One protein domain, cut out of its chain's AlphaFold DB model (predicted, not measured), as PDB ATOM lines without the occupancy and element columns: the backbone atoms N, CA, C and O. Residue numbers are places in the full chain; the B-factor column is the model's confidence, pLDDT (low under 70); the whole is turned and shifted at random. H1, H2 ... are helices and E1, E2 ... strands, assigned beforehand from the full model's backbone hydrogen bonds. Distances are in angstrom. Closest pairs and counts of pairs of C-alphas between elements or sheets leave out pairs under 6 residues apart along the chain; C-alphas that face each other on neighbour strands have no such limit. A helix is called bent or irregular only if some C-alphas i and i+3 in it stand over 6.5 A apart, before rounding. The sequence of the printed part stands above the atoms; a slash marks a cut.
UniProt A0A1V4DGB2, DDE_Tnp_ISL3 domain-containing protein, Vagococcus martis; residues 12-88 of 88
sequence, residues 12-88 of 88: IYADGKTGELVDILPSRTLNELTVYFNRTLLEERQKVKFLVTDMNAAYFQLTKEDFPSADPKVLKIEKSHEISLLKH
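Overview. This is residues 12 to 88 of the 88 residues of the protein "DDE_Tnp_ISL3 domain-containing protein" of Vagococcus martis (UniProt A0A1V4DGB2). A strongly twisted wall of five strands has the helix H3 packed on one face, running along E3, while H1 lies side by side with H3, and the opposite face has no named helix on it. The short helix H2 follows H1 in the chain, just before E3. The printed part has 77 residues with three named helices and five named strands, in the order E1 E2 H1 H2 E3 H3 E4 E5, class mixed, helices and strands. The sheet is mixed, in the order E2 E1 E5 E3 E4. The whole is compact and rounded, with a radius of gyration of the C-alphas of 11.2 A and spans of 29 by 26 by 24 A.

Along the chain. The sheet holds E2, residues 21 to 25, 11.5 A long; E1, residues 12 to 15, 10.7 A, beginning at C-alpha 12 (180.548, 164.579, 134.168); E5, residues 83 to 87, 13.4 A, ending at C-alpha 87 (180.261, 148.483, 136.779); E3, residues 48 to 53, 13.3 A; and E4, residues 75 to 77, 5.9 A. H1 is residues 30 to 39, 14.4 A, beginning at C-alpha 30 (168.019, 164.106, 129.230). H2 is residues 42 to 46, 6.1 A, and H3 residues 57 to 65, 14.6 A. H3 is neither bent nor irregular, but only just: C-alphas 58 and 61 are 6.2 A apart.

Arrangement. E5 and E3 are antiparallel at 165 degrees, with N 84 and O 52 2.8 A apart, within hydrogen-bond range. E1 and E5 are parallel at 24 degrees, with N 85 to O 14 at 2.9 A. E1 and E2 form a hairpin, with N 22 to O 13 at 2.8 A. E3 and E4 are parallel, with N 53 to O 76 at 3.5 A. E3, H3 and E4 make a strand-helix-strand unit, two parallel neighbour strands with a helix between, its crossover right-handed. E2, H1, H2 and E3 make a split unit, with E1 and E5 between its strands, also right-handed. H3 is on the sheet at a height of 9.8 A, over E3, and runs along the strands, at 10 degrees to E3 on the local plane; the closest C-alphas of H3 and E3 are those of Thr 63 and Leu 51, 7.2 A. H1 is not on the sheet; it touches H3 at a shallow tilt of 28 degrees, the same way, closest at the C-alphas of Thr 34 and Leu 62, 6.7 A. H2 is only just not on the sheet, with 4 pairs of C-alphas within 10 A, and is close to H1 but not clearly touching, closest at the C-alphas of Phe 37 and Arg 45, 7.8 A. In H2 every O i to N i+4 pair is within hydrogen-bond range, in H1 5 of 6, and in H3 1 of 5, beside 4 of 6 O i to N i+3 pairs.

Size, cuts and confidence. The two C-alphas farthest apart are those of Leu 41 and Lys 79, 29.7 A. The printed part has no cut; no link is long, and H3 to E4, 9 residues, is short but not tight. The mean pLDDT of the printed part is 71.7, and residues 50, 52 to 58, 63 to 64 and 71 to 88 are under 70.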
ATOM      1  N   ILE A  12     179.282 165.241 133.871       81.06
ATOM      2  CA  ILE A  12     180.548 164.579 134.168       81.06
ATOM      3  C   ILE A  12     180.211 163.197 134.693       81.06
ATOM      4  O   ILE A  12     179.400 163.105 135.619       81.06
ATOM      5  N   TYR A  13     180.821 162.152 134.129       80.50
ATOM      6  CA  TYR A  13     180.706 160.829 134.720       80.50
ATOM      7  C   TYR A  13     182.009 160.063 134.864       80.50
ATOM      8  O   TYR A  13     182.890 160.120 134.008       80.50
ATOM      9  N   ALA A  14     182.099 159.334 135.972       80.69
ATOM     10  CA  ALA A  14     183.263 158.559 136.373       80.69
ATOM     11  C   ALA A  14     182.920 157.080 136.591       80.69
ATOM     12  O   ALA A  14     181.762 156.720 136.836       80.69
ATOM     13  N   ASP A  15     183.940 156.227 136.534       78.94
ATOM     14  CA  ASP A  15     183.850 154.835 136.949       78.94
ATOM     15  C   ASP A  15     183.683 154.795 138.469       78.94
ATOM     16  O   ASP A  15     184.514 155.303 139.220       78.94
ATOM     17  N   GLY A  16     182.594 154.201 138.944       70.00
ATOM     18  CA  GLY A  16     182.277 154.217 140.370       70.00
ATOM     19  C   GLY A  16     183.208 153.371 141.240       70.00
ATOM     20  O   GLY A  16     183.137 153.469 142.464       70.00
ATOM     21  N   LYS A  17     184.051 152.515 140.649       72.69
ATOM     22  CA  LYS A  17     184.999 151.663 141.372       72.69
ATOM     23  C   LYS A  17     186.370 152.320 141.462       72.69
ATOM     24  O   LYS A  17     186.975 152.278 142.530       72.69
ATOM     25  N   THR A  18     186.874 152.870 140.360       78.56
ATOM     26  CA  THR A  18     188.200 153.513 140.331       78.56
ATOM     27  C   THR A  18     188.139 154.997 140.681       78.56
ATOM     28  O   THR A  18     189.150 155.561 141.094       78.56
ATOM     29  N   GLY A  19     186.967 155.627 140.556       75.00
ATOM     30  CA  GLY A  19     186.810 157.078 140.656       75.00
ATOM     31  C   GLY A  19     187.411 157.820 139.462       75.00
ATOM     32  O   GLY A  19     187.542 159.042 139.498       75.00
ATOM     33  N   GLU A  20     187.818 157.101 138.414       78.81
ATOM     34  CA  GLU A  20     188.403 157.711 137.228       78.81
ATOM     35  C   GLU A  20     187.314 158.349 136.378       78.81
ATOM     36  O   GLU A  20     186.300 157.726 136.056       78.81
ATOM     37  N   LEU A  21     187.555 159.595 135.984       80.69
ATOM     38  CA  LEU A  21     186.718 160.304 135.034       80.69
ATOM     39  C   LEU A  21     186.649 159.518 133.716       80.69
ATOM     40  O   LEU A  21     187.679 159.270 133.090       80.69
ATOM     41  N   VAL A  22     185.439 159.163 133.289       84.31
ATOM     42  CA  VAL A  22     185.209 158.457 132.024       84.31
ATOM     43  C   VAL A  22     184.993 159.460 130.901       84.31
ATOM     44  O   VAL A  22     185.661 159.359 129.875       84.31
ATOM     45  N   ASP A  23     184.081 160.421 131.079       83.38
ATOM     46  CA  ASP A  23     183.842 161.463 130.076       83.38
ATOM     47  C   ASP A  23     183.151 162.709 130.663       83.38
ATOM     48  O   ASP A  23     182.577 162.686 131.760       83.38
ATOM     49  N   ILE A  24     183.200 163.802 129.901       83.19
ATOM     50  CA  ILE A  24     182.526 165.073 130.170       83.19
ATOM     51  C   ILE A  24     181.689 165.447 128.948       83.19
ATOM     52  O   ILE A  24     182.212 165.864 127.914       83.19
ATOM     53  N   LEU A  25     180.370 165.368 129.075       82.62
ATOM     54  CA  LEU A  25     179.447 165.773 128.025       82.62
ATOM     55  C   LEU A  25     179.105 167.254 128.189       82.62
ATOM     56  O   LEU A  25     178.775 167.692 129.290       82.62
ATOM     57  N   PRO A  26     179.102 168.046 127.107       77.56
ATOM     58  CA  PRO A  26     178.870 169.491 127.176       77.56
ATOM     59  C   PRO A  26     177.428 169.865 127.556       77.56
ATOM     60  O   PRO A  26     177.107 171.049 127.655       77.56
ATOM     61  N   SER A  27     176.556 168.873 127.741       77.50
ATOM     62  CA  SER A  27     175.148 169.043 128.049       77.50
ATOM     63  C   SER A  27     174.674 168.052 129.095       77.50
ATOM     64  O   SER A  27     175.201 166.951 129.228       77.50
ATOM     65  N   ARG A  28     173.632 168.470 129.807       76.69
ATOM     66  CA  ARG A  28     172.929 167.723 130.852       76.69
ATOM     67  C   ARG A  28     171.476 167.435 130.491       76.69
ATOM     68  O   ARG A  28     170.722 166.934 131.323       76.69
ATOM     69  N   THR A  29     171.040 167.803 129.285       80.50
ATOM     70  CA  THR A  29     169.656 167.545 128.882       80.50
ATOM     71  C   THR A  29     169.443 166.045 128.719       80.50
ATOM     72  O   THR A  29     170.247 165.361 128.093       80.50
ATOM     73  N   LEU A  30     168.339 165.533 129.268       78.69
ATOM     74  CA  LEU A  30     168.019 164.106 129.230       78.69
ATOM     75  C   LEU A  30     168.082 163.548 127.800       78.69
ATOM     76  O   LEU A  30     168.703 162.523 127.567       78.69
ATOM     77  N   ASN A  31     167.515 164.281 126.839       82.81
ATOM     78  CA  ASN A  31     167.487 163.881 125.437       82.81
ATOM     79  C   ASN A  31     168.892 163.701 124.836       82.81
ATOM     80  O   ASN A  31     169.147 162.719 124.145       82.81
ATOM     81  N   GLU A  32     169.826 164.620 125.098       83.12
ATOM     82  CA  GLU A  32     171.186 164.506 124.559       83.12
ATOM     83  C   GLU A  32     171.993 163.410 125.257       83.12
ATOM     84  O   GLU A  32     172.760 162.707 124.597       83.12
ATOM     85  N   LEU A  33     171.769 163.206 126.558       82.62
ATOM     86  CA  LEU A  33     172.368 162.103 127.310       82.62
ATOM     87  C   LEU A  33     171.872 160.745 126.802       82.62
ATOM     88  O   LEU A  33     172.688 159.872 126.526       82.62
ATOM     89  N   THR A  34     170.566 160.584 126.588       83.19
ATOM     90  CA  THR A  34     169.975 159.363 126.018       83.19
ATOM     91  C   THR A  34     170.496 159.094 124.608       83.19
ATOM     92  O   THR A  34     170.856 157.964 124.275       83.19
ATOM     93  N   VAL A  35     170.623 160.124 123.764       85.50
ATOM     94  CA  VAL A  35     171.235 159.970 122.433       85.50
ATOM     95  C   VAL A  35     172.700 159.545 122.537       85.50
ATOM     96  O   VAL A  35     173.141 158.705 121.750       85.50
ATOM     97  N   TYR A  36     173.460 160.104 123.481       85.44
ATOM     98  CA  TYR A  36     174.852 159.723 123.708       85.44
ATOM     99  C   TYR A  36     174.957 158.270 124.184       85.44
ATOM    100  O   TYR A  36     175.625 157.459 123.538       85.44
ATOM    101  N   PHE A  37     174.244 157.898 125.249       82.56
ATOM    102  CA  PHE A  37     174.330 156.556 125.814       82.56
ATOM    103  C   PHE A  37     173.839 155.489 124.839       82.56
ATOM    104  O   PHE A  37     174.497 154.456 124.720       82.56
ATOM    105  N   ASN A  38     172.803 155.742 124.037       82.31
ATOM    106  CA  ASN A  38     172.360 154.780 123.023       82.31
ATOM    107  C   ASN A  38     173.378 154.498 121.909       82.31
ATOM    108  O   ASN A  38     173.287 153.445 121.277       82.31
ATOM    109  N   ARG A  39     174.369 155.373 121.685       85.19
ATOM    110  CA  ARG A  39     175.497 155.085 120.775       85.19
ATOM    111  C   ARG A  39     176.501 154.105 121.379       85.19
ATOM    112  O   ARG A  39     177.264 153.483 120.645       85.19
ATOM    113  N   THR A  40     176.493 153.952 122.699       79.94
ATOM    114  CA  THR A  40     177.304 152.965 123.415       79.94
ATOM    115  C   THR A  40     176.703 151.574 123.232       79.94
ATOM    116  O   THR A  40     175.481 151.391 123.284       79.94
ATOM    117  N   LEU A  41     177.567 150.571 123.060       82.50
ATOM    118  CA  LEU A  41     177.151 149.176 122.937       82.50
ATOM    119  C   LEU A  41     176.261 148.771 124.119       82.50
ATOM    120  O   LEU A  41     176.565 149.072 125.273       82.50
ATOM    121  N   LEU A  42     175.163 148.070 123.827       79.25
ATOM    122  CA  LEU A  42     174.216 147.620 124.848       79.25
ATOM    123  C   LEU A  42     174.905 146.766 125.925       79.25
ATOM    124  O   LEU A  42     174.615 146.927 127.105       79.25
ATOM    125  N   GLU A  43     175.863 145.925 125.531       78.62
ATOM    126  CA  GLU A  43     176.657 145.092 126.445       78.62
ATOM    127  C   GLU A  43     177.435 145.921 127.477       78.62
ATOM    128  O   GLU A  43     177.540 145.532 128.635       78.62
ATOM    129  N   GLU A  44     177.958 147.086 127.085       77.56
ATOM    130  CA  GLU A  44     178.653 147.996 128.002       77.56
ATOM    131  C   GLU A  44     177.683 148.696 128.953       77.56
ATOM    132  O   GLU A  44     178.007 148.918 130.121       77.56
ATOM    133  N   ARG A  45     176.472 149.002 128.477       79.25
ATOM    134  CA  ARG A  45     175.414 149.622 129.285       79.25
ATOM    135  C   ARG A  45     174.803 148.655 130.292       79.25
ATOM    136  O   ARG A  45     174.504 149.056 131.409       79.25
ATOM    137  N   GLN A  46     174.691 147.374 129.947       78.81
ATOM    138  CA  GLN A  46     174.216 146.321 130.853       78.81
ATOM    139  C   GLN A  46     175.189 146.018 132.002       78.81
ATOM    140  O   GLN A  46     174.784 145.474 133.029       78.81
ATOM    141  N   LYS A  47     176.470 146.382 131.865       76.12
ATOM    142  CA  LYS A  47     177.456 146.255 132.952       76.12
ATOM    143  C   LYS A  47     177.237 147.277 134.063       76.12
ATOM    144  O   LYS A  47     177.703 147.054 135.179       76.12
ATOM    145  N   VAL A  48     176.544 148.381 133.777       73.50
ATOM    146  CA  VAL A  48     176.199 149.392 134.777       73.50
ATOM    147  C   VAL A  48     175.108 148.830 135.681       73.50
ATOM    148  O   VAL A  48     173.989 148.578 135.237       73.50
ATOM    149  N   LYS A  49     175.430 148.650 136.962       70.25
ATOM    150  CA  LYS A  49     174.468 148.186 137.975       70.25
ATOM    151  C   LYS A  49     173.968 149.310 138.874       70.25
ATOM    152  O   LYS A  49     172.893 149.188 139.457       70.25
ATOM    153  N   PHE A  50     174.734 150.395 138.974       68.19
ATOM    154  CA  PHE A  50     174.415 151.525 139.835       68.19
ATOM    155  C   PHE A  50     174.672 152.834 139.099       68.19
ATOM    156  O   PHE A  50     175.727 153.007 138.485       68.19
ATOM    157  N   LEU A  51     173.707 153.743 139.194       72.50
ATOM    158  CA  LEU A  51     173.814 155.108 138.701       72.50
ATOM    159  C   LEU A  51     173.696 156.044 139.903       72.50
ATOM    160  O   LEU A  51     172.642 156.135 140.526       72.50
ATOM    161  N   VAL A  52     174.776 156.737 140.231       69.00
ATOM    162  CA  VAL A  52     174.801 157.760 141.280       69.00
ATOM    163  C   VAL A  52     174.681 159.104 140.589       69.00
ATOM    164  O   VAL A  52     175.537 159.428 139.773       69.00
ATOM    165  N   THR A  53     173.628 159.871 140.868       68.81
ATOM    166  CA  THR A  53     173.425 161.188 140.248       68.81
ATOM    167  C   THR A  53     173.280 162.277 141.294       68.81
ATOM    168  O   THR A  53     172.931 162.012 142.448       68.81
ATOM    169  N   ASP A  54     173.485 163.522 140.862       64.56
ATOM    170  CA  ASP A  54     173.074 164.681 141.643       64.56
ATOM    171  C   ASP A  54     171.548 164.671 141.899       64.56
ATOM    172  O   ASP A  54     170.801 163.829 141.385       64.56
ATOM    173  N   MET A  55     171.068 165.603 142.728       60.25
ATOM    174  CA  MET A  55     169.664 165.738 143.158       60.25
ATOM    175  C   MET A  55     168.627 165.891 142.026       60.25
ATOM    176  O   MET A  55     167.436 166.048 142.314       60.25
ATOM    177  N   ASN A  56     169.015 165.849 140.754       67.38
ATOM    178  CA  ASN A  56     168.077 165.913 139.651       67.38
ATOM    179  C   ASN A  56     167.363 164.568 139.419       67.38
ATOM    180  O   ASN A  56     167.818 163.692 138.682       67.38
ATOM    181  N   ALA A  57     166.164 164.454 139.991       66.81
ATOM    182  CA  ALA A  57     165.267 163.314 139.803       66.81
ATOM    183  C   ALA A  57     164.920 163.026 138.325       66.81
ATOM    184  O   ALA A  57     164.490 161.916 138.011       66.81
ATOM    185  N   ALA A  58     165.127 163.976 137.402       68.94
ATOM    186  CA  ALA A  58     164.897 163.752 135.975       68.94
ATOM    187  C   ALA A  58     165.780 162.631 135.397       68.94
ATOM    188  O   ALA A  58     165.343 161.942 134.473       68.94
ATOM    189  N   TYR A  59     166.969 162.390 135.969       71.75
ATOM    190  CA  TYR A  59     167.878 161.323 135.533       71.75
ATOM    191  C   TYR A  59     167.403 159.914 135.902       71.75
ATOM    192  O   TYR A  59     167.937 158.937 135.384       71.75
ATOM    193  N   PHE A  60     166.343 159.780 136.706       70.50
ATOM    194  CA  PHE A  60     165.674 158.492 136.909       70.50
ATOM    195  C   PHE A  60     165.138 157.897 135.595       70.50
ATOM    196  O   PHE A  60     164.945 156.692 135.484       70.50
ATOM    197  N   GLN A  61     164.894 158.725 134.578       71.25
ATOM    198  CA  GLN A  61     164.478 158.238 133.263       71.25
ATOM    199  C   GLN A  61     165.638 157.577 132.495       71.25
ATOM    200  O   GLN A  61     165.403 156.580 131.818       71.25
ATOM    201  N   LEU A  62     166.890 158.026 132.697       71.25
ATOM    202  CA  LEU A  62     168.079 157.401 132.088       71.25
ATOM    203  C   LEU A  62     168.257 155.953 132.546       71.25
ATOM    204  O   LEU A  62     168.641 155.099 131.753       71.25
ATOM    205  N   THR A  63     167.978 155.641 133.818       69.25
ATOM    206  CA  THR A  63     168.155 154.267 134.316       69.25
ATOM    207  C   THR A  63     167.231 153.287 133.607       69.25
ATOM    208  O   THR A  63     167.643 152.176 133.304       69.25
ATOM    209  N   LYS A  64     165.997 153.686 133.293       69.62
ATOM    210  CA  LYS A  64     165.041 152.793 132.630       69.62
ATOM    211  C   LYS A  64     165.337 152.586 131.152       69.62
ATOM    212  O   LYS A  64     165.181 151.466 130.672       69.62
ATOM    213  N   GLU A  65     165.700 153.647 130.441       74.06
ATOM    214  CA  GLU A  65     165.827 153.599 128.981       74.06
ATOM    215  C   GLU A  65     167.249 153.245 128.537       74.06
ATOM    216  O   GLU A  65     167.433 152.416 127.644       74.06
ATOM    217  N   ASP A  66     168.259 153.812 129.196       76.00
ATOM    218  CA  ASP A  66     169.655 153.679 128.787       76.00
ATOM    219  C   ASP A  66     170.407 152.587 129.563       76.00
ATOM    220  O   ASP A  66     171.293 151.948 128.989       76.00
ATOM    221  N   PHE A  67     170.033 152.308 130.821       77.88
ATOM    222  CA  PHE A  67     170.713 151.342 131.701       77.88
ATOM    223  C   PHE A  67     169.766 150.272 132.281       77.88
ATOM    224  O   PHE A  67     169.604 150.181 133.497       77.88
ATOM    225  N   PRO A  68     169.182 149.389 131.450       73.06
ATOM    226  CA  PRO A  68     168.111 148.469 131.860       73.06
ATOM    227  C   PRO A  68     168.508 147.451 132.947       73.06
ATOM    228  O   PRO A  68     167.642 146.808 133.536       73.06
ATOM    229  N   SER A  69     169.808 147.272 133.193       76.12
ATOM    230  CA  SER A  69     170.353 146.383 134.227       76.12
ATOM    231  C   SER A  69     170.686 147.098 135.541       76.12
ATOM    232  O   SER A  69     171.047 146.430 136.511       76.12
ATOM    233  N   ALA A  70     170.563 148.427 135.588       73.75
ATOM    234  CA  ALA A  70     170.777 149.201 136.801       73.75
ATOM    235  C   ALA A  70     169.595 149.027 137.760       73.75
ATOM    236  O   ALA A  70     168.433 149.077 137.350       73.75
ATOM    237  N   ASP A  71     169.880 148.830 139.048       68.56
ATOM    238  CA  ASP A  71     168.817 148.676 140.040       68.56
ATOM    239  C   ASP A  71     168.105 150.029 140.246       68.56
ATOM    240  O   ASP A  71     168.738 151.000 140.682       68.56
ATOM    241  N   PRO A  72     166.786 150.127 139.980       59.41
ATOM    242  CA  PRO A  72     166.032 151.367 140.151       59.41
ATOM    243  C   PRO A  72     166.002 151.861 141.606       59.41
ATOM    244  O   PRO A  72     165.682 153.026 141.843       59.41
ATOM    245  N   LYS A  73     166.328 151.012 142.590       53.81
ATOM    246  CA  LYS A  73     166.450 151.400 144.004       53.81
ATOM    247  C   LYS A  73     167.776 152.073 144.336       53.81
ATOM    248  O   LYS A  73     167.906 152.596 145.441       53.81
ATOM    249  N   VAL A  74     168.746 152.066 143.422       53.09
ATOM    250  CA  VAL A  74     170.100 152.549 143.700       53.09
ATOM    251  C   VAL A  74     170.478 153.734 142.826       53.09
ATOM    252  O   VAL A  74     171.568 153.807 142.268       53.09
ATOM    253  N   LEU A  75     169.570 154.712 142.787       54.34
ATOM    254  CA  LEU A  75     169.976 156.103 142.644       54.34
ATOM    255  C   LEU A  75     170.385 156.615 144.016       54.34
ATOM    256  O   LEU A  75     169.548 156.980 144.846       54.34
ATOM    257  N   LYS A  76     171.691 156.614 144.273       51.56
ATOM    258  CA  LYS A  76     172.211 157.308 145.443       51.56
ATOM    259  C   LYS A  76     172.252 158.792 145.100       51.56
ATOM    260  O   LYS A  76     172.990 159.207 144.216       51.56
ATOM    261  N   ILE A  77     171.406 159.559 145.775       52.12
ATOM    262  CA  ILE A  77     171.374 161.014 145.665       52.12
ATOM    263  C   ILE A  77     172.535 161.542 146.510       52.12
ATOM    264  O   ILE A  77     172.438 161.610 147.736       52.12
ATOM    265  N   GLU A  78     173.652 161.862 145.867       48.53
ATOM    266  CA  GLU A  78     174.815 162.476 146.513       48.53
ATOM    267  C   GLU A  78     174.767 163.999 146.289       48.53
ATOM    268  O   GLU A  78     174.383 164.485 145.223       48.53
ATOM    269  N   LYS A  79     175.135 164.794 147.304       44.56
ATOM    270  CA  LYS A  79     175.258 166.257 147.167       44.56
ATOM    271  C   LYS A  79     176.563 166.596 146.436       44.56
ATOM    272  O   LYS A  79     177.499 167.083 147.061       44.56
ATOM    273  N   SER A  80     176.654 166.333 145.140       46.19
ATOM    274  CA  SER A  80     177.770 166.807 144.313       46.19
ATOM    275  C   SER A  80     177.364 166.886 142.844       46.19
ATOM    276  O   SER A  80     176.482 166.154 142.418       46.19
ATOM    277  N   HIS A  81     178.005 167.766 142.072       54.59
ATOM    278  CA  HIS A  81     177.747 168.004 140.641       54.59
ATOM    279  C   HIS A  81     178.312 166.892 139.726       54.59
ATOM    280  O   HIS A  81     178.544 167.123 138.541       54.59
ATOM    281  N   GLU A  82     178.585 165.708 140.276       55.44
ATOM    282  CA  GLU A  82     179.254 164.600 139.598       55.44
ATOM    283  C   GLU A  82     178.335 163.382 139.575       55.44
ATOM    284  O   GLU A  82     177.698 163.042 140.576       55.44
ATOM    285  N   ILE A  83     178.251 162.740 138.415       62.22
ATOM    286  CA  ILE A  83     177.473 161.524 138.207       62.22
ATOM    287  C   ILE A  83     178.470 160.365 138.140       62.22
ATOM    288  O   ILE A  83     179.569 160.512 137.629       62.22
ATOM    289  N   SER A  84     178.153 159.197 138.683       61.75
ATOM    290  CA  SER A  84     179.069 158.051 138.652       61.75
ATOM    291  C   SER A  84     178.340 156.780 138.235       61.75
ATOM    292  O   SER A  84     177.205 156.532 138.654       61.75
ATOM    293  N   LEU A  85     178.989 155.986 137.380       66.69
ATOM    294  CA  LEU A  85     178.484 154.717 136.860       66.69
ATOM    295  C   LEU A  85     179.287 153.572 137.479       66.69
ATOM    296  O   LEU A  85     180.477 153.427 137.205       66.69
ATOM    297  N   LEU A  86     178.646 152.720 138.281       57.84
ATOM    298  CA  LEU A  86     179.308 151.557 138.879       57.84
ATOM    299  C   LEU A  86     179.105 150.315 138.000       57.84
ATOM    300  O   LEU A  86     177.976 149.832 137.838       57.84
ATOM    301  N   LYS A  87     180.208 149.780 137.469       61.38
ATOM    302  CA  LYS A  87     180.261 148.483 136.779       61.38
ATOM    303  C   LYS A  87     180.703 147.389 137.766       61.38
ATOM    304  O   LYS A  87     181.589 147.633 138.583       61.38
ATOM    305  N   HIS A  88     180.097 146.199 137.715       56.88
ATOM    306  CA  HIS A  88     180.496 145.030 138.529       56.88
ATOM    307  C   HIS A  88     180.986 143.881 137.667       56.88
ATOM    308  O   HIS A  88     180.226 143.504 136.747       56.88
TER     309      HIS A  88